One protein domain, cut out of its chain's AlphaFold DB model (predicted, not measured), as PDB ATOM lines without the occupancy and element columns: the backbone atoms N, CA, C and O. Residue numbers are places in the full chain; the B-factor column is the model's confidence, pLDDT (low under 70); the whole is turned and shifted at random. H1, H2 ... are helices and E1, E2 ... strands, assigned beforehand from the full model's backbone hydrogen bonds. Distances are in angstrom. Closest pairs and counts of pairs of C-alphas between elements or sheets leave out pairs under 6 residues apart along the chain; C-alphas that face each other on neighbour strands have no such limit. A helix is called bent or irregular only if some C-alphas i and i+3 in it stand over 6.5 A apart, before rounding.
ATOM      1  N   VAL A  68     -30.978   8.638 -17.456       37.78
ATOM      2  CA  VAL A  68     -30.036   9.765 -17.329       37.78
ATOM      3  C   VAL A  68     -29.554   9.920 -15.884       37.78
ATOM      4  O   VAL A  68     -28.371  10.165 -15.659       37.78
ATOM      5  N   GLU A  69     -30.418   9.686 -14.890       37.50
ATOM      6  CA  GLU A  69     -30.023   9.712 -13.473       37.50
ATOM      7  C   GLU A  69     -29.113   8.535 -13.083       37.50
ATOM      8  O   GLU A  69     -28.161   8.729 -12.323       37.50
ATOM      9  N   ILE A  70     -29.326   7.333 -13.644       41.25
ATOM     10  CA  ILE A  70     -28.399   6.194 -13.477       41.25
ATOM     11  C   ILE A  70     -26.989   6.550 -13.999       41.25
ATOM     12  O   ILE A  70     -25.990   6.098 -13.430       41.25
ATOM     13  N   ASN A  71     -26.902   7.411 -15.018       40.78
ATOM     14  CA  ASN A  71     -25.654   7.881 -15.625       40.78
ATOM     15  C   ASN A  71     -24.978   9.059 -14.901       40.78
ATOM     16  O   ASN A  71     -23.772   9.252 -15.046       40.78
ATOM     17  N   ALA A  72     -25.708   9.830 -14.092       39.03
ATOM     18  CA  ALA A  72     -25.161  11.011 -13.421       39.03
ATOM     19  C   ALA A  72     -24.217  10.681 -12.245       39.03
ATOM     20  O   ALA A  72     -23.530  11.571 -11.734       39.03
ATOM     21  N   SER A  73     -24.144   9.415 -11.805       38.84
ATOM     22  CA  SER A  73     -23.221   8.992 -10.745       38.84
ATOM     23  C   SER A  73     -22.201   7.948 -11.238       38.84
ATOM     24  O   SER A  73     -22.585   6.914 -11.790       38.84
ATOM     25  N   PRO A  74     -20.891   8.146 -10.979       39.25
ATOM     26  CA  PRO A  74     -19.858   7.142 -11.260       39.25
ATOM     27  C   PRO A  74     -20.117   5.787 -10.579       39.25
ATOM     28  O   PRO A  74     -19.656   4.752 -11.054       39.25
ATOM     29  N   GLU A  75     -20.847   5.792  -9.460       40.53
ATOM     30  CA  GLU A  75     -21.202   4.599  -8.686       40.53
ATOM     31  C   GLU A  75     -22.372   3.815  -9.313       40.53
ATOM     32  O   GLU A  75     -22.396   2.589  -9.213       40.53
ATOM     33  N   GLY A  76     -23.296   4.490 -10.010       48.47
ATOM     34  CA  GLY A  76     -24.393   3.866 -10.759       48.47
ATOM     35  C   GLY A  76     -23.920   3.176 -12.040       48.47
ATOM     36  O   GLY A  76     -24.267   2.019 -12.281       48.47
ATOM     37  N   MET A  77     -23.036   3.832 -12.801       50.94
ATOM     38  CA  MET A  77     -22.497   3.307 -14.066       50.94
ATOM     39  C   MET A  77     -21.701   2.001 -13.907       50.94
ATOM     40  O   MET A  77     -21.746   1.134 -14.777       50.94
ATOM     41  N   GLY A  78     -21.001   1.809 -12.784       52.19
ATOM     42  CA  GLY A  78     -20.190   0.606 -12.559       52.19
ATOM     43  C   GLY A  78     -20.991  -0.695 -12.409       52.19
ATOM     44  O   GLY A  78     -20.436  -1.768 -12.633       52.19
ATOM     45  N   MET A  79     -22.276  -0.625 -12.039       55.53
ATOM     46  CA  MET A  79     -23.137  -1.815 -11.920       55.53
ATOM     47  C   MET A  79     -23.860  -2.163 -13.221       55.53
ATOM     48  O   MET A  79     -24.232  -3.318 -13.426       55.53
ATOM     49  N   ILE A  80     -24.048  -1.176 -14.098       67.25
ATOM     50  CA  ILE A  80     -24.776  -1.346 -15.352       67.25
ATOM     51  C   ILE A  80     -23.863  -1.621 -16.544       67.25
ATOM     52  O   ILE A  80     -24.390  -1.964 -17.583       67.25
ATOM     53  N   LEU A  81     -22.535  -1.564 -16.418       76.50
ATOM     54  CA  LEU A  81     -21.582  -1.755 -17.524       76.50
ATOM     55  C   LEU A  81     -20.637  -2.955 -17.295       76.50
ATOM     56  O   LEU A  81     -20.326  -3.263 -16.143       76.50
ATOM     57  N   PRO A  82     -20.127  -3.611 -18.358       84.81
ATOM     58  CA  PRO A  82     -20.548  -3.492 -19.759       84.81
ATOM     59  C   PRO A  82     -21.898  -4.193 -20.010       84.81
ATOM     60  O   PRO A  82     -22.315  -5.037 -19.214       84.81
ATOM     61  N   ARG A  83     -22.565  -3.858 -21.122       87.81
ATOM     62  CA  ARG A  83     -23.815  -4.493 -21.605       87.81
ATOM     63  C   ARG A  83     -23.722  -5.048 -23.016       87.81
ATOM     64  O   ARG A  83     -24.703  -5.596 -23.486       87.81
ATOM     65  N   CYS A  84     -22.570  -4.912 -23.653       88.94
ATOM     66  CA  CYS A  84     -22.302  -5.401 -24.988       88.94
ATOM     67  C   CYS A  84     -21.043  -6.264 -24.989       88.94
ATOM     68  O   CYS A  84     -20.082  -6.010 -24.247       88.94
ATOM     69  N   GLU A  85     -21.003  -7.236 -25.885       91.81
ATOM     70  CA  GLU A  85     -19.798  -8.000 -26.166       91.81
ATOM     71  C   GLU A  85     -18.761  -7.122 -26.880       91.81
ATOM     72  O   GLU A  85     -19.090  -6.189 -27.614       91.81
ATOM     73  N   ALA A  86     -17.476  -7.452 -26.725       89.25
ATOM     74  CA  ALA A  86     -16.410  -6.795 -27.485       89.25
ATOM     75  C   ALA A  86     -16.624  -6.938 -29.009       89.25
ATOM     76  O   ALA A  86     -16.371  -6.004 -29.768       89.25
ATOM     77  N   ALA A  87     -17.152  -8.091 -29.443       90.31
ATOM     78  CA  ALA A  87     -17.453  -8.389 -30.844       90.31
ATOM     79  C   ALA A  87     -18.510  -7.444 -31.446       90.31
ATOM     80  O   ALA A  87     -18.462  -7.146 -32.640       90.31
ATOM     81  N   THR A  88     -19.424  -6.920 -30.628       90.50
ATOM     82  CA  THR A  88     -20.454  -5.973 -31.072       90.50
ATOM     83  C   THR A  88     -19.841  -4.638 -31.464       90.50
ATOM     84  O   THR A  88     -20.216  -4.068 -32.485       90.50
ATOM     85  N   LEU A  89     -18.811  -4.178 -30.745       88.00
ATOM     86  CA  LEU A  89     -18.061  -2.983 -31.136       88.00
ATOM     87  C   LEU A  89     -17.339  -3.179 -32.477       88.00
ATOM     88  O   LEU A  89     -17.315  -2.267 -33.303       88.00
ATOM     89  N   GLU A  90     -16.753  -4.357 -32.707       86.69
ATOM     90  CA  GLU A  90     -16.107  -4.678 -33.986       86.69
ATOM     91  C   GLU A  90     -17.117  -4.717 -35.140       86.69
ATOM     92  O   GLU A  90     -16.817  -4.234 -36.233       86.69
ATOM     93  N   CYS A  91     -18.317  -5.247 -34.885       89.19
ATOM     94  CA  CYS A  91     -19.424  -5.262 -35.836       89.19
ATOM     95  C   CYS A  91     -19.854  -3.834 -36.211       89.19
ATOM     96  O   CYS A  91     -19.855  -3.489 -37.393       89.19
ATOM     97  N   LEU A  92     -20.105  -2.976 -35.214       84.75
ATOM     98  CA  LEU A  92     -20.534  -1.584 -35.414       84.75
ATOM     99  C   LEU A  92     -19.511  -0.755 -36.200       84.75
ATOM    100  O   LEU A  92     -19.879   0.040 -37.056       84.75
ATOM    101  N   GLN A  93     -18.211  -0.969 -35.974       83.00
ATOM    102  CA  GLN A  93     -17.155  -0.275 -36.728       83.00
ATOM    103  C   GLN A  93     -17.146  -0.609 -38.229       83.00
ATOM    104  O   GLN A  93     -16.544   0.132 -39.011       83.00
ATOM    105  N   GLY A  94     -17.760  -1.726 -38.625       81.00
ATOM    106  CA  GLY A  94     -17.913  -2.139 -40.017       81.00
ATOM    107  C   GLY A  94     -19.217  -1.683 -40.673       81.00
ATOM    108  O   GLY A  94     -19.390  -1.948 -41.862       81.00
ATOM    109  N   CYS A  95     -20.118  -1.034 -39.933       80.69
ATOM    110  CA  CYS A  95     -21.420  -0.625 -40.443       80.69
ATOM    111  C   CYS A  95     -21.376   0.700 -41.211       80.69
ATOM    112  O   CYS A  95     -20.637   1.623 -40.873       80.69
ATOM    113  N   GLU A  96     -22.190   0.777 -42.266       77.25
ATOM    114  CA  GLU A  96     -22.361   1.972 -43.106       77.25
ATOM    115  C   GLU A  96     -23.775   2.569 -42.990       77.25
ATOM    116  O   GLU A  96     -24.028   3.653 -43.518       77.25
ATOM    117  N   ASP A  97     -24.695   1.873 -42.315       73.62
ATOM    118  CA  ASP A  97     -26.091   2.267 -42.147       73.62
ATOM    119  C   ASP A  97     -26.702   1.746 -40.832       73.62
ATOM    120  O   ASP A  97     -26.161   0.852 -40.176       73.62
ATOM    121  N   ALA A  98     -27.862   2.307 -40.474       70.44
ATOM    122  CA  ALA A  98     -28.598   1.967 -39.257       70.44
ATOM    123  C   ALA A  98     -29.101   0.513 -39.230       70.44
ATOM    124  O   ALA A  98     -29.184  -0.088 -38.166       70.44
ATOM    125  N   ALA A  99     -29.395  -0.086 -40.391       78.69
ATOM    126  CA  ALA A  99     -29.866  -1.471 -40.456       78.69
ATOM    127  C   ALA A  99     -28.750  -2.466 -40.091       78.69
ATOM    128  O   ALA A  99     -28.997  -3.491 -39.454       78.69
ATOM    129  N   CYS A 100     -27.510  -2.161 -40.475       82.50
ATOM    130  CA  CYS A 100     -26.331  -2.894 -40.040       82.50
ATOM    131  C   CYS A 100     -26.102  -2.733 -38.533       82.50
ATOM    132  O   CYS A 100     -25.860  -3.730 -37.853       82.50
ATOM    133  N   GLU A 101     -26.222  -1.511 -38.007       82.31
ATOM    134  CA  GLU A 101     -26.079  -1.253 -36.569       82.31
ATOM    135  C   GLU A 101     -27.117  -2.038 -35.756       82.31
ATOM    136  O   GLU A 101     -26.758  -2.735 -34.805       82.31
ATOM    137  N   GLU A 102     -28.381  -2.026 -36.192       82.94
ATOM    138  CA  GLU A 102     -29.466  -2.813 -35.596       82.94
ATOM    139  C   GLU A 102     -29.140  -4.307 -35.566       82.94
ATOM    140  O   GLU A 102     -29.332  -4.979 -34.549       82.94
ATOM    141  N   ALA A 103     -28.609  -4.835 -36.672       85.75
ATOM    142  CA  ALA A 103     -28.227  -6.235 -36.769       85.75
ATOM    143  C   ALA A 103     -27.076  -6.587 -35.813       85.75
ATOM    144  O   ALA A 103     -27.091  -7.673 -35.234       85.75
ATOM    145  N   CYS A 104     -26.107  -5.685 -35.614       88.38
ATOM    146  CA  CYS A 104     -25.030  -5.868 -34.641       88.38
ATOM    147  C   CYS A 104     -25.563  -5.896 -33.204       88.38
ATOM    148  O   CYS A 104     -25.213  -6.803 -32.455       88.38
ATOM    149  N   PHE A 105     -26.438  -4.955 -32.835       87.44
ATOM    150  CA  PHE A 105     -27.051  -4.931 -31.503       87.44
ATOM    151  C   PHE A 105     -27.944  -6.147 -31.251       87.44
ATOM    152  O   PHE A 105     -27.889  -6.737 -30.179       87.44
ATOM    153  N   THR A 106     -28.721  -6.569 -32.250       89.19
ATOM    154  CA  THR A 106     -29.601  -7.747 -32.153       89.19
ATOM    155  C   THR A 106     -28.812  -9.054 -32.039       89.19
ATOM    156  O   THR A 106     -29.288 -10.024 -31.453       89.19
ATOM    157  N   ALA A 107     -27.614  -9.107 -32.627       90.62
ATOM    158  CA  ALA A 107     -26.730 -10.263 -32.539       90.62
ATOM    159  C   ALA A 107     -25.935 -10.323 -31.224       90.62
ATOM    160  O   ALA A 107     -25.287 -11.344 -30.976       90.62
ATOM    161  N   ASP A 108     -25.966  -9.265 -30.406       91.00
ATOM    162  CA  ASP A 108     -25.272  -9.227 -29.123       91.00
ATOM    163  C   ASP A 108     -25.827 -10.304 -28.176       91.00
ATOM    164  O   ASP A 108     -27.035 -10.444 -27.984       91.00
ATOM    165  N   GLY A 109     -24.928 -11.112 -27.613       87.75
ATOM    166  CA  GLY A 109     -25.270 -12.221 -26.723       87.75
ATOM    167  C   GLY A 109     -25.285 -11.862 -25.238       87.75
ATOM    168  O   GLY A 109     -25.494 -12.752 -24.403       87.75
ATOM    169  N   THR A 110     -25.026 -10.601 -24.878       89.88
ATOM    170  CA  THR A 110     -24.934 -10.173 -23.483       89.88
ATOM    171  C   THR A 110     -26.312 -10.231 -22.835       89.88
ATOM    172  O   THR A 110     -27.250  -9.617 -23.334       89.88
ATOM    173  N   PRO A 111     -26.466 -10.928 -21.696       86.88
ATOM    174  CA  PRO A 111     -27.742 -10.958 -21.004       86.88
ATOM    175  C   PRO A 111     -28.162  -9.572 -20.510       86.88
ATOM    176  O   PRO A 111     -27.364  -8.860 -19.881       86.88
ATOM    177  N   ASP A 112     -29.439  -9.261 -20.715       83.88
ATOM    178  CA  ASP A 112     -30.088  -8.071 -20.177       83.88
ATOM    179  C   ASP A 112     -29.901  -7.975 -18.661       83.88
ATOM    180  O   ASP A 112     -29.967  -8.964 -17.917       83.88
ATOM    181  N   LEU A 113     -29.700  -6.750 -18.188       80.25
ATOM    182  CA  LEU A 113     -29.683  -6.441 -16.769       80.25
ATOM    183  C   LEU A 113     -31.068  -5.978 -16.324       80.25
ATOM    184  O   LEU A 113     -31.515  -4.904 -16.711       80.25
ATOM    185  N   ASP A 114     -31.716  -6.754 -15.462       78.75
ATOM    186  CA  ASP A 114     -32.961  -6.350 -14.806       78.75
ATOM    187  C   ASP A 114     -32.671  -5.336 -13.685       78.75
ATOM    188  O   ASP A 114     -31.962  -5.637 -12.719       78.75
ATOM    189  N   LEU A 115     -33.225  -4.130 -13.815       68.81
ATOM    190  CA  LEU A 115     -33.169  -3.070 -12.804       68.81
ATOM    191  C   LEU A 115     -34.320  -3.164 -11.789       68.81
ATOM    192  O   LEU A 115     -34.375  -2.396 -10.826       68.81
ATOM    193  N   GLY A 116     -35.248  -4.099 -11.991       60.12
ATOM    194  CA  GLY A 116     -36.495  -4.215 -11.257       60.12
ATOM    195  C   GLY A 116     -37.586  -3.284 -11.792       60.12
ATOM    196  O   GLY A 116     -37.357  -2.336 -12.543       60.12
ATOM    197  N   GLY A 117     -38.831  -3.572 -11.405       59.19
ATOM    198  CA  GLY A 117     -39.985  -2.752 -11.795       59.19
ATOM    199  C   GLY A 117     -40.354  -2.829 -13.282       59.19
ATOM    200  O   GLY A 117     -41.108  -1.981 -13.742       59.19
ATOM    201  N   GLY A 118     -39.851  -3.835 -14.008       60.72
ATOM    202  CA  GLY A 118     -40.094  -4.013 -15.443       60.72
ATOM    203  C   GLY A 118     -39.101  -3.284 -16.350       60.72
ATOM    204  O   GLY A 118     -39.327  -3.251 -17.553       60.72
ATOM    205  N   ASN A 119     -38.022  -2.718 -15.798       61.00
ATOM    206  CA  ASN A 119     -36.991  -2.036 -16.576       61.00
ATOM    207  C   ASN A 119     -35.776  -2.946 -16.759       61.00
ATOM    208  O   ASN A 119     -35.207  -3.427 -15.777       61.00
ATOM    209  N   THR A 120     -35.347  -3.135 -18.002       71.38
ATOM    210  CA  THR A 120     -34.130  -3.869 -18.355       71.38
ATOM    211  C   THR A 120     -33.156  -2.963 -19.100       71.38
ATOM    212  O   THR A 120     -33.568  -2.027 -19.780       71.38
ATOM    213  N   ILE A 121     -31.857  -3.231 -18.959       75.25
ATOM    214  CA  ILE A 121     -30.808  -2.638 -19.793       75.25
ATOM    215  C   ILE A 121     -30.179  -3.739 -20.639       75.25
ATOM    216  O   ILE A 121     -29.500  -4.619 -20.105       75.25
ATOM    217  N   ASP A 122     -30.367  -3.636 -21.949       82.50
ATOM    218  CA  ASP A 122     -29.672  -4.431 -22.958       82.50
ATOM    219  C   ASP A 122     -28.492  -3.644 -23.574       82.50
ATOM    220  O   ASP A 122     -28.193  -2.501 -23.192       82.50
ATOM    221  N   CYS A 123     -27.781  -4.270 -24.515       82.50
ATOM    222  CA  CYS A 123     -26.657  -3.647 -25.214       82.50
ATOM    223  C   CYS A 123     -27.062  -2.356 -25.951       82.50
ATOM    224  O   CYS A 123     -26.379  -1.331 -25.850       82.50
ATOM    225  N   ASN A 124     -28.190  -2.387 -26.662       81.50
ATOM    226  CA  ASN A 124     -28.668  -1.270 -27.470       81.50
ATOM    227  C   ASN A 124     -29.051  -0.069 -26.594       81.50
ATOM    228  O   ASN A 124     -28.669   1.071 -26.865       81.50
ATOM    229  N   LEU A 125     -29.768  -0.314 -25.499       76.88
ATOM    230  CA  LEU A 125     -30.167   0.707 -24.547       76.88
ATOM    231  C   LEU A 125     -28.947   1.312 -23.857       76.88
ATOM    232  O   LEU A 125     -28.878   2.531 -23.728       76.88
ATOM    233  N   CYS A 126     -27.956   0.496 -23.480       77.69
ATOM    234  CA  CYS A 126     -26.693   1.010 -22.955       77.69
ATOM    235  C   CYS A 126     -26.045   1.995 -23.931       77.69
ATOM    236  O   CYS A 126     -25.734   3.127 -23.550       77.69
ATOM    237  N   TYR A 127     -25.876   1.578 -25.190       79.50
ATOM    238  CA  TYR A 127     -25.268   2.407 -26.224       79.50
ATOM    239  C   TYR A 127     -26.029   3.724 -26.406       79.50
ATOM    240  O   TYR A 127     -25.430   4.794 -26.311       79.50
ATOM    241  N   ASN A 128     -27.352   3.658 -26.587       73.75
ATOM    242  CA  ASN A 128     -28.188   4.836 -26.813       73.75
ATOM    243  C   ASN A 128     -28.200   5.790 -25.619       73.75
ATOM    244  O   ASN A 128     -28.197   7.003 -25.806       73.75
ATOM    245  N   VAL A 129     -28.182   5.277 -24.389       74.06
ATOM    246  CA  VAL A 129     -28.140   6.114 -23.184       74.06
ATOM    247  C   VAL A 129     -26.801   6.842 -23.071       74.06
ATOM    248  O   VAL A 129     -26.788   8.049 -22.828       74.06
ATOM    249  N   GLN A 130     -25.677   6.158 -23.309       74.50
ATOM    250  CA  GLN A 130     -24.359   6.805 -23.317       74.50
ATOM    251  C   GLN A 130     -24.207   7.805 -24.467       74.50
ATOM    252  O   GLN A 130     -23.642   8.886 -24.295       74.50
ATOM    253  N   PHE A 131     -24.742   7.466 -25.638       76.44
ATOM    254  CA  PHE A 131     -24.709   8.326 -26.812       76.44
ATOM    255  C   PHE A 131     -25.548   9.594 -26.607       76.44
ATOM    256  O   PHE A 131     -25.057  10.699 -26.831       76.44
ATOM    257  N   ASN A 132     -26.769   9.460 -26.087       71.69
ATOM    258  CA  ASN A 132     -27.621  10.601 -25.753       71.69
ATOM    259  C   ASN A 132     -27.036  11.452 -24.624       71.69
ATOM    260  O   ASN A 132     -27.124  12.674 -24.684       71.69
ATOM    261  N   TYR A 133     -26.379  10.841 -23.634       74.50
ATOM    262  CA  TYR A 133     -25.677  11.595 -22.596       74.50
ATOM    263  C   TYR A 133     -24.529  12.437 -23.170       74.50
ATOM    264  O   TYR A 133     -24.375  13.594 -22.792       74.50
ATOM    265  N   CYS A 134     -23.765  11.903 -24.128       75.81
ATOM    266  CA  CYS A 134     -22.755  12.691 -24.839       75.81
ATOM    267  C   CYS A 134     -23.367  13.895 -25.573       75.81
ATOM    268  O   CYS A 134     -22.820  14.997 -25.528       75.81
ATOM    269  N   ILE A 135     -24.512  13.699 -26.240       75.50
ATOM    270  CA  ILE A 135     -25.218  14.792 -26.917       75.50
ATOM    271  C   ILE A 135     -25.703  15.822 -25.895       75.50
ATOM    272  O   ILE A 135     -25.518  17.014 -26.118       75.50
ATOM    273  N   TYR A 136     -26.266  15.382 -24.771       75.75
ATOM    274  CA  TYR A 136     -26.696  16.267 -23.693       75.75
ATOM    275  C   TYR A 136     -25.536  17.094 -23.116       75.75
ATOM    276  O   TYR A 136     -25.688  18.297 -22.935       75.75
ATOM    277  N   ASP A 137     -24.366  16.493 -22.877       77.00
ATOM    278  CA  ASP A 137     -23.184  17.209 -22.367       77.00
ATOM    279  C   ASP A 137     -22.688  18.286 -23.352       77.00
ATOM    280  O   ASP A 137     -22.262  19.368 -22.946       77.00
ATOM    281  N   GLY A 138     -22.782  18.016 -24.659       75.44
ATOM    282  CA  GLY A 138     -22.353  18.950 -25.703       75.44
ATOM    283  C   GLY A 138     -23.398  19.986 -26.136       75.44
ATOM    284  O   GLY A 138     -23.016  21.064 -26.591       75.44
ATOM    285  N   CYS A 139     -24.685  19.666 -26.004       77.38
ATOM    286  CA  CYS A 139     -25.832  20.435 -26.501       77.38
ATOM    287  C   CYS A 139     -26.989  20.449 -25.487       77.38
ATOM    288  O   CYS A 139     -28.101  20.023 -25.813       77.38
ATOM    289  N   PRO A 140     -26.750  20.884 -24.237       78.81
ATOM    290  CA  PRO A 140     -27.726  20.726 -23.160       78.81
ATOM    291  C   PRO A 140     -29.015  21.510 -23.417       78.81
ATOM    292  O   PRO A 140     -30.103  21.014 -23.116       78.81
ATOM    293  N   ASP A 141     -28.906  22.704 -24.003       78.56
ATOM    294  CA  ASP A 141     -30.040  23.595 -24.254       78.56
ATOM    295  C   ASP A 141     -30.915  23.048 -25.391       78.56
ATOM    296  O   ASP A 141     -32.133  22.927 -25.246       78.56
ATOM    297  N   GLU A 142     -30.302  22.650 -26.511       82.06
ATOM    298  CA  GLU A 142     -31.005  22.073 -27.658       82.06
ATOM    299  C   GLU A 142     -31.623  20.716 -27.323       82.06
ATOM    300  O   GLU A 142     -32.743  20.423 -27.749       82.06
ATOM    301  N   PHE A 143     -30.921  19.898 -26.533       78.38
ATOM    302  CA  PHE A 143     -31.442  18.614 -26.084       78.38
ATOM    303  C   PHE A 143     -32.655  18.835 -25.177       78.38
ATOM    304  O   PHE A 143     -33.711  18.260 -25.423       78.38
ATOM    305  N   SER A 144     -32.560  19.749 -24.204       76.06
ATOM    306  CA  SER A 144     -33.680  20.094 -23.316       76.06
ATOM    307  C   SER A 144     -34.880  20.670 -24.076       76.06
ATOM    308  O   SER A 144     -36.019  20.310 -23.784       76.06
ATOM    309  N   ALA A 145     -34.649  21.515 -25.087       78.38
ATOM    310  CA  ALA A 145     -35.710  22.055 -25.937       78.38
ATOM    311  C   ALA A 145     -36.458  20.950 -26.700       78.38
ATOM    312  O   ALA A 145     -37.691  20.964 -26.769       78.38
ATOM    313  N   PHE A 146     -35.728  19.961 -27.219       77.81
ATOM    314  CA  PHE A 146     -36.330  18.798 -27.857       77.81
ATOM    315  C   PHE A 146     -37.146  17.952 -26.863       77.81
ATOM    316  O   PHE A 146     -38.285  17.598 -27.172       77.81
ATOM    317  N   LEU A 147     -36.628  17.695 -25.654       74.81
ATOM    318  CA  LEU A 147     -37.365  16.973 -24.604       74.81
ATOM    319  C   LEU A 147     -38.675  17.671 -24.235       74.81
ATOM    320  O   LEU A 147     -39.718  17.026 -24.162       74.81
ATOM    321  N   CYS A 148     -38.626  18.991 -24.055       74.06
ATOM    322  CA  CYS A 148     -39.806  19.802 -23.781       74.06
ATOM    323  C   CYS A 148     -40.873  19.648 -24.858       74.06
ATOM    324  O   CYS A 148     -42.051  19.458 -24.556       74.06
ATOM    325  N   CYS A 149     -40.457  19.715 -26.121       77.12
ATOM    326  CA  CYS A 149     -41.382  19.543 -27.222       77.12
ATOM    327  C   CYS A 149     -41.959  18.117 -27.247       77.12
ATOM    328  O   CYS A 149     -43.166  17.952 -27.443       77.12
ATOM    329  N   ALA A 150     -41.132  17.091 -27.026       77.44
ATOM    330  CA  ALA A 150     -41.575  15.701 -27.010       77.44
ATOM    331  C   ALA A 150     -42.611  15.442 -25.903       77.44
ATOM    332  O   ALA A 150     -43.639  14.818 -26.171       77.44
ATOM    333  N   GLU A 151     -42.391  15.982 -24.701       71.38
ATOM    334  CA  GLU A 151     -43.336  15.899 -23.582       71.38
ATOM    335  C   GLU A 151     -44.665  16.592 -23.913       71.38
ATOM    336  O   GLU A 151     -45.728  15.977 -23.796       71.38
ATOM    337  N   ASP A 152     -44.615  17.839 -24.395       79.94
ATOM    338  CA  ASP A 152     -45.814  18.622 -24.723       79.94
ATOM    339  C   ASP A 152     -46.657  17.966 -25.836       79.94
ATOM    340  O   ASP A 152     -47.875  18.163 -25.898       79.94
ATOM    341  N   ASN A 153     -46.030  17.154 -26.695       74.56
ATOM    342  CA  ASN A 153     -46.690  16.422 -27.778       74.56
ATOM    343  C   ASN A 153     -46.981  14.945 -27.456       74.56
ATOM    344  O   ASN A 153     -47.526  14.238 -28.307       74.56
ATOM    345  N   GLY A 154     -46.655  14.468 -26.249       70.81
ATOM    346  CA  GLY A 154     -46.884  13.079 -25.844       70.81
ATOM    347  C   GLY A 154     -46.095  12.060 -26.674       70.81
ATOM    348  O   GLY A 154     -46.569  10.944 -26.895       70.81
ATOM    349  N   CYS A 155     -44.915  12.442 -27.165       66.50
ATOM    350  CA  CYS A 155     -44.030  11.548 -27.896       66.50
ATOM    351  C   CYS A 155     -43.400  10.539 -26.930       66.50
ATOM    352  O   CYS A 155     -42.627  10.901 -26.049       66.50
ATOM    353  N   SER A 156     -43.729   9.259 -27.106       54.56
ATOM    354  CA  SER A 156     -43.123   8.159 -26.346       54.56
ATOM    355  C   SER A 156     -41.718   7.809 -26.829       54.56
ATOM    356  O   SER A 156     -40.948   7.205 -26.088       54.56
ATOM    357  N   ASP A 157     -41.396   8.166 -28.074       54.84
ATOM    358  CA  ASP A 157     -40.081   7.969 -28.665       54.84
ATOM    359  C   ASP A 157     -39.323   9.297 -28.720       54.84
ATOM    360  O   ASP A 157     -39.632  10.205 -29.495       54.84
ATOM    361  N   ILE A 158     -38.300   9.385 -27.880       52.09
ATOM    362  CA  ILE A 158     -37.396  10.528 -27.785       52.09
ATOM    363  C   ILE A 158     -36.460  10.648 -28.993       52.09
ATOM    364  O   ILE A 158     -35.831  11.673 -29.194       52.09
ATOM    365  N   ASN A 159     -36.346   9.617 -29.822       52.88
ATOM    366  CA  ASN A 159     -35.525   9.662 -31.028       52.88
ATOM    367  C   ASN A 159     -36.368   9.970 -32.275       52.88
ATOM    368  O   ASN A 159     -35.818  10.256 -33.341       52.88
ATOM    369  N   ASN A 160     -37.699   9.943 -32.156       58.34
ATOM    370  CA  ASN A 160     -38.616  10.145 -33.267       58.34
ATOM    371  C   ASN A 160     -39.905  10.837 -32.814       58.34
ATOM    372  O   ASN A 160     -40.928  10.208 -32.540       58.34
ATOM    373  N   CYS A 161     -39.866  12.169 -32.808       68.06
ATOM    374  CA  CYS A 161     -41.033  12.999 -32.547       68.06
ATOM    375  C   CYS A 161     -41.264  13.952 -33.731       68.06
ATOM    376  O   CYS A 161     -40.743  15.067 -33.734       68.06
ATOM    377  N   PRO A 162     -42.047  13.553 -34.756       76.25
ATOM    378  CA  PRO A 162     -42.262  14.369 -35.957       76.25
ATOM    379  C   PRO A 162     -42.839  15.764 -35.668       76.25
ATOM    380  O   PRO A 162     -42.563  16.721 -36.396       76.25
ATOM    381  N   ALA A 163     -43.617  15.886 -34.585       76.88
ATOM    382  CA  ALA A 163     -44.161  17.152 -34.093       76.88
ATOM    383  C   ALA A 163     -43.075  18.143 -33.623       76.88
ATOM    384  O   ALA A 163     -43.336  19.340 -33.584       76.88
ATOM    385  N   CYS A 164     -41.866  17.646 -33.347       79.38
ATOM    386  CA  CYS A 164     -40.704  18.377 -32.836       79.38
ATOM    387  C   CYS A 164     -39.526  18.358 -33.815       79.38
ATOM    388  O   CYS A 164     -38.363  18.396 -33.421       79.38
ATOM    389  N   SER A 165     -39.819  18.247 -35.114       79.69
ATOM    390  CA  SER A 165     -38.798  18.183 -36.169       79.69
ATOM    391  C   SER A 165     -37.889  19.417 -36.211       79.69
ATOM    392  O   SER A 165     -36.713  19.290 -36.539       79.69
ATOM    393  N   ALA A 166     -38.382  20.599 -35.828       82.75
ATOM    394  CA  ALA A 166     -37.566  21.813 -35.767       82.75
ATOM    395  C   ALA A 166     -36.545  21.769 -34.613       82.75
ATOM    396  O   ALA A 166     -35.374  22.120 -34.786       82.75
ATOM    397  N   GLU A 167     -36.978  21.312 -33.440       81.19
ATOM    398  CA  GLU A 167     -36.131  21.090 -32.272       81.19
ATOM    399  C   GLU A 167     -35.130  19.963 -32.551       81.19
ATOM    400  O   GLU A 167     -33.952  20.095 -32.226       81.19
ATOM    401  N   GLN A 168     -35.566  18.908 -33.244       78.00
ATOM    402  CA  GLN A 168     -34.706  17.814 -33.686       78.00
ATOM    403  C   GLN A 168     -33.623  18.305 -34.654       78.00
ATOM    404  O   GLN A 168     -32.449  18.013 -34.446       78.00
ATOM    405  N   ASP A 169     -33.965  19.102 -35.669       80.31
ATOM    406  CA  ASP A 169     -32.987  19.673 -36.607       80.31
ATOM    407  C   ASP A 169     -31.971  20.585 -35.898       80.31
ATOM    408  O   ASP A 169     -30.777  20.591 -36.228       80.31
ATOM    409  N   THR A 170     -32.430  21.344 -34.901       82.38
ATOM    410  CA  THR A 170     -31.577  22.223 -34.088       82.38
ATOM    411  C   THR A 170     -30.616  21.400 -33.231       82.38
ATOM    412  O   THR A 170     -29.409  21.656 -33.240       82.38
ATOM    413  N   LEU A 171     -31.123  20.351 -32.580       80.00
ATOM    414  CA  LEU A 171     -30.323  19.393 -31.829       80.00
ATOM    415  C   LEU A 171     -29.291  18.693 -32.717       80.00
ATOM    416  O   LEU A 171     -28.115  18.651 -32.369       80.00
ATOM    417  N   LEU A 172     -29.689  18.210 -33.896       80.62
ATOM    418  CA  LEU A 172     -28.787  17.578 -34.863       80.62
ATOM    419  C   LEU A 172     -27.680  18.531 -35.313       80.62
ATOM    420  O   LEU A 172     -26.516  18.134 -35.415       80.62
ATOM    421  N   THR A 173     -28.029  19.793 -35.560       84.06
ATOM    422  CA  THR A 173     -27.071  20.832 -35.948       84.06
ATOM    423  C   THR A 173     -26.058  21.098 -34.837       84.06
ATOM    424  O   THR A 173     -24.866  21.223 -35.126       84.06
ATOM    425  N   CYS A 174     -26.505  21.144 -33.580       82.44
ATOM    426  CA  CYS A 174     -25.608  21.282 -32.437       82.44
ATOM    427  C   CYS A 174     -24.748  20.025 -32.222       82.44
ATOM    428  O   CYS A 174     -23.549  20.132 -31.970       82.44
ATOM    429  N   ALA A 175     -25.331  18.832 -32.370       79.75
ATOM    430  CA  ALA A 175     -24.665  17.566 -32.093       79.75
ATOM    431  C   ALA A 175     -23.547  17.259 -33.100       79.75
ATOM    432  O   ALA A 175     -22.528  16.697 -32.711       79.75
ATOM    433  N   GLN A 176     -23.685  17.661 -34.372       80.81
ATOM    434  CA  GLN A 176     -22.694  17.470 -35.452       80.81
ATOM    435  C   GLN A 176     -21.212  17.547 -35.010       80.81
ATOM    436  O   GLN A 176     -20.470  16.590 -35.242       80.81
ATOM    437  N   PRO A 177     -20.737  18.648 -34.391       78.56
ATOM    438  CA  PRO A 177     -19.360  18.763 -33.911       78.56
ATOM    439  C   PRO A 177     -19.017  17.858 -32.715       78.56
ATOM    440  O   PRO A 177     -17.850  17.492 -32.564       78.56
ATOM    441  N   VAL A 178     -19.999  17.500 -31.885       75.62
ATOM    442  CA  VAL A 178     -19.849  16.698 -30.657       75.62
ATOM    443  C   VAL A 178     -19.749  15.204 -30.972       75.62
ATOM    444  O   VAL A 178     -18.974  14.493 -30.336       75.62
ATOM    445  N   LEU A 179     -20.455  14.738 -32.009       74.06
ATOM    446  CA  LEU A 179     -20.569  13.318 -32.373       74.06
ATOM    447  C   LEU A 179     -19.217  12.601 -32.512       74.06
ATOM    448  O   LEU A 179     -19.081  11.447 -32.112       74.06
ATOM    449  N   ASN A 180     -18.186  13.288 -33.012       71.62
ATOM    450  CA  ASN A 180     -16.845  12.709 -33.158       71.62
ATOM    451  C   ASN A 180     -16.161  12.384 -31.811       71.62
ATOM    452  O   ASN A 180     -15.219  11.594 -31.786       71.62
ATOM    453  N   GLY A 181     -16.598  13.005 -30.711       75.62
ATOM    454  CA  GLY A 181     -16.097  12.779 -29.352       75.62
ATOM    455  C   GLY A 181     -16.894  11.743 -28.554       75.62
ATOM    456  O   GLY A 181     -16.392  11.236 -27.555       75.62
ATOM    457  N   CYS A 182     -18.092  11.362 -29.011       75.88
ATOM    458  CA  CYS A 182     -18.978  10.470 -28.255       75.88
ATOM    459  C   CYS A 182     -18.470   9.032 -28.118       75.88
ATOM    460  O   CYS A 182     -18.951   8.291 -27.263       75.88
ATOM    461  N   GLY A 183     -17.450   8.647 -28.894       73.06
ATOM    462  CA  GLY A 183     -16.794   7.346 -28.776       73.06
ATOM    463  C   GLY A 183     -16.345   7.022 -27.346       73.06
ATOM    464  O   GLY A 183     -16.490   5.888 -26.900       73.06
ATOM    465  N   GLU A 184     -15.855   8.009 -26.592       77.50
ATOM    466  CA  GLU A 184     -15.376   7.790 -25.217       77.50
ATOM    467  C   GLU A 184     -16.507   7.494 -24.218       77.50
ATOM    468  O   GLU A 184     -16.273   6.806 -23.226       77.50
ATOM    469  N   PHE A 185     -17.728   7.951 -24.507       75.31
ATOM    470  CA  PHE A 185     -18.912   7.713 -23.678       75.31
ATOM    471  C   PHE A 185     -19.510   6.328 -23.916       75.31
ATOM    472  O   PHE A 185     -19.976   5.691 -22.977       75.31
ATOM    473  N   VAL A 186     -19.467   5.838 -25.157       77.06
ATOM    474  CA  VAL A 186     -20.069   4.545 -25.524       77.06
ATOM    475  C   VAL A 186     -19.135   3.357 -25.299       77.06
ATOM    476  O   VAL A 186     -19.613   2.255 -25.050       77.06
ATOM    477  N   VAL A 187     -17.808   3.546 -25.336       82.31
ATOM    478  CA  VAL A 187     -16.819   2.467 -25.112       82.31
ATOM    479  C   VAL A 187     -17.070   1.664 -23.824       82.31
ATOM    480  O   VAL A 187     -16.990   0.439 -23.890       82.31
ATOM    481  N   PRO A 188     -17.419   2.281 -22.679       83.06
ATOM    482  CA  PRO A 188     -17.760   1.555 -21.458       83.06
ATOM    483  C   PRO A 188     -18.935   0.566 -21.575       83.06
ATOM    484  O   PRO A 188     -19.019  -0.349 -20.757       83.06
ATOM    485  N   CYS A 189     -19.821   0.693 -22.574       83.25
ATOM    486  CA  CYS A 189     -20.864  -0.310 -22.830       83.25
ATOM    487  C   CYS A 189     -20.301  -1.645 -23.312       83.25
ATOM    488  O   CYS A 189     -20.957  -2.666 -23.121       83.25
ATOM    489  N   PHE A 190     -19.100  -1.668 -23.884       88.88
ATOM    490  CA  PHE A 190     -18.516  -2.857 -24.491       88.88
ATOM    491  C   PHE A 190     -17.498  -3.507 -23.556       88.88
ATOM    492  O   PHE A 190     -16.658  -2.838 -22.950       88.88
TER     493      PHE A 190
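What this domain is: This is residues 68 to 190 of the 193 residues of an uncharacterized protein of Rickettsiales bacterium (UniProt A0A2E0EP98). One helix, H5, runs through the middle of the model, with H8 folded back beside it and a helical hairpin near each end: H3 and H4 near its beginning, H6 and H7 at its far end. The short H1 packs on one side of H5, with H2 following it, and a small strand hairpin, E1 and E2, precedes H5. The printed part has 123 residues with eight named helices and two named strands, in the order H1 H2 H3 H4 E1 E2 H5 H6 H7 H8, the two strands antiparallel; the class is mostly helix. The whole is compact, with a radius of gyration of the C-alphas of 15.0 A and spans of 37 by 36 by 24 A.

How they stand to each other: H1, residues 68 to 71, and H2, residues 74 to 80, touch only at the corner, and only just, with 3 pairs of C-alphas within 8 A; the closest are Ile 70 and Gly 76, 5.4 A. H3, residues 86 to 92, and H4, residues 98 to 106, form a helical hairpin: they touch at Leu 92 and Glu 101, closest C-alphas 5.7 A, at a shallow tilt of 18 degrees, opposite ways. E1, residues 113 to 116, and E2, residues 119 to 121, form an antiparallel hairpin, with N 113 and O 121 within hydrogen-bond range at 2.9 A and N 121 and O 113 at 2.8 A. H5, residues 123 to 138, is the hub, touching four helices. With residues 129 to 133 alone it touches H1, closest C-alphas Val 68 and Tyr 133, 7.1 A. H4 and H5 are close but not clearly touching, closest C-alphas Phe 105 and Asn 124, 5.7 A. H6, residues 140 to 152, and H5 touch only at the corner, and only just, with 3 pairs of C-alphas within 8 A, the closest being Tyr 136 and Phe 143, 5.8 A. H7, residues 162 to 181, forms a helical hairpin with H6, closest C-alphas Phe 146 and Glu 167, 5.0 A, at a shallow tilt of 25 degrees, opposite ways. With residues 174 to 179 alone H7 touches H5, about perpendicular at 85 degrees, closest C-alphas Ile 135 and Ala 175, 5.9 A. H8, residues 183 to 189, touches H5 at Gln 130 and Val 186, closest C-alphas 5.3 A, opposite ways at a shallow tilt of 32 degrees, only just short of steep. Every O i to N i+4 pair is within hydrogen-bond range in H3, H4, H5 and H6, against 0 of 3 in H2, 10 of 16 in H7 and 1 of 3 in H8, while O i to N i+3 gives 2 of 4 in H2 and 2 of 4 in H8; H1 is too short for an i+4 pair.

Where its parts are: H1 begins at C-alpha 68, (-30.036, 9.765, -17.329). H5 is 23.0 A long from C-alpha 123 at (-26.657, -3.647, -25.214), H6 18.3 A and H7 27.0 A. H7 has a kink of 52 degrees near residue 173 and is irregular, with C-alphas 163 and 166 8.2 A apart; H8 is only just irregular, with C-alphas 185 and 188 6.6 A apart, and ends at C-alpha 189, (-20.864, -0.310, -22.830).

The domain as a whole: The C-alphas farthest apart, of Ala 87 and Asp 152, are 39.6 A from each other. The printed part has no cut and no long link. The mean pLDDT of the printed part is 74.5, with residues 68 to 80, 115 to 119 and 155 to 161 under 70.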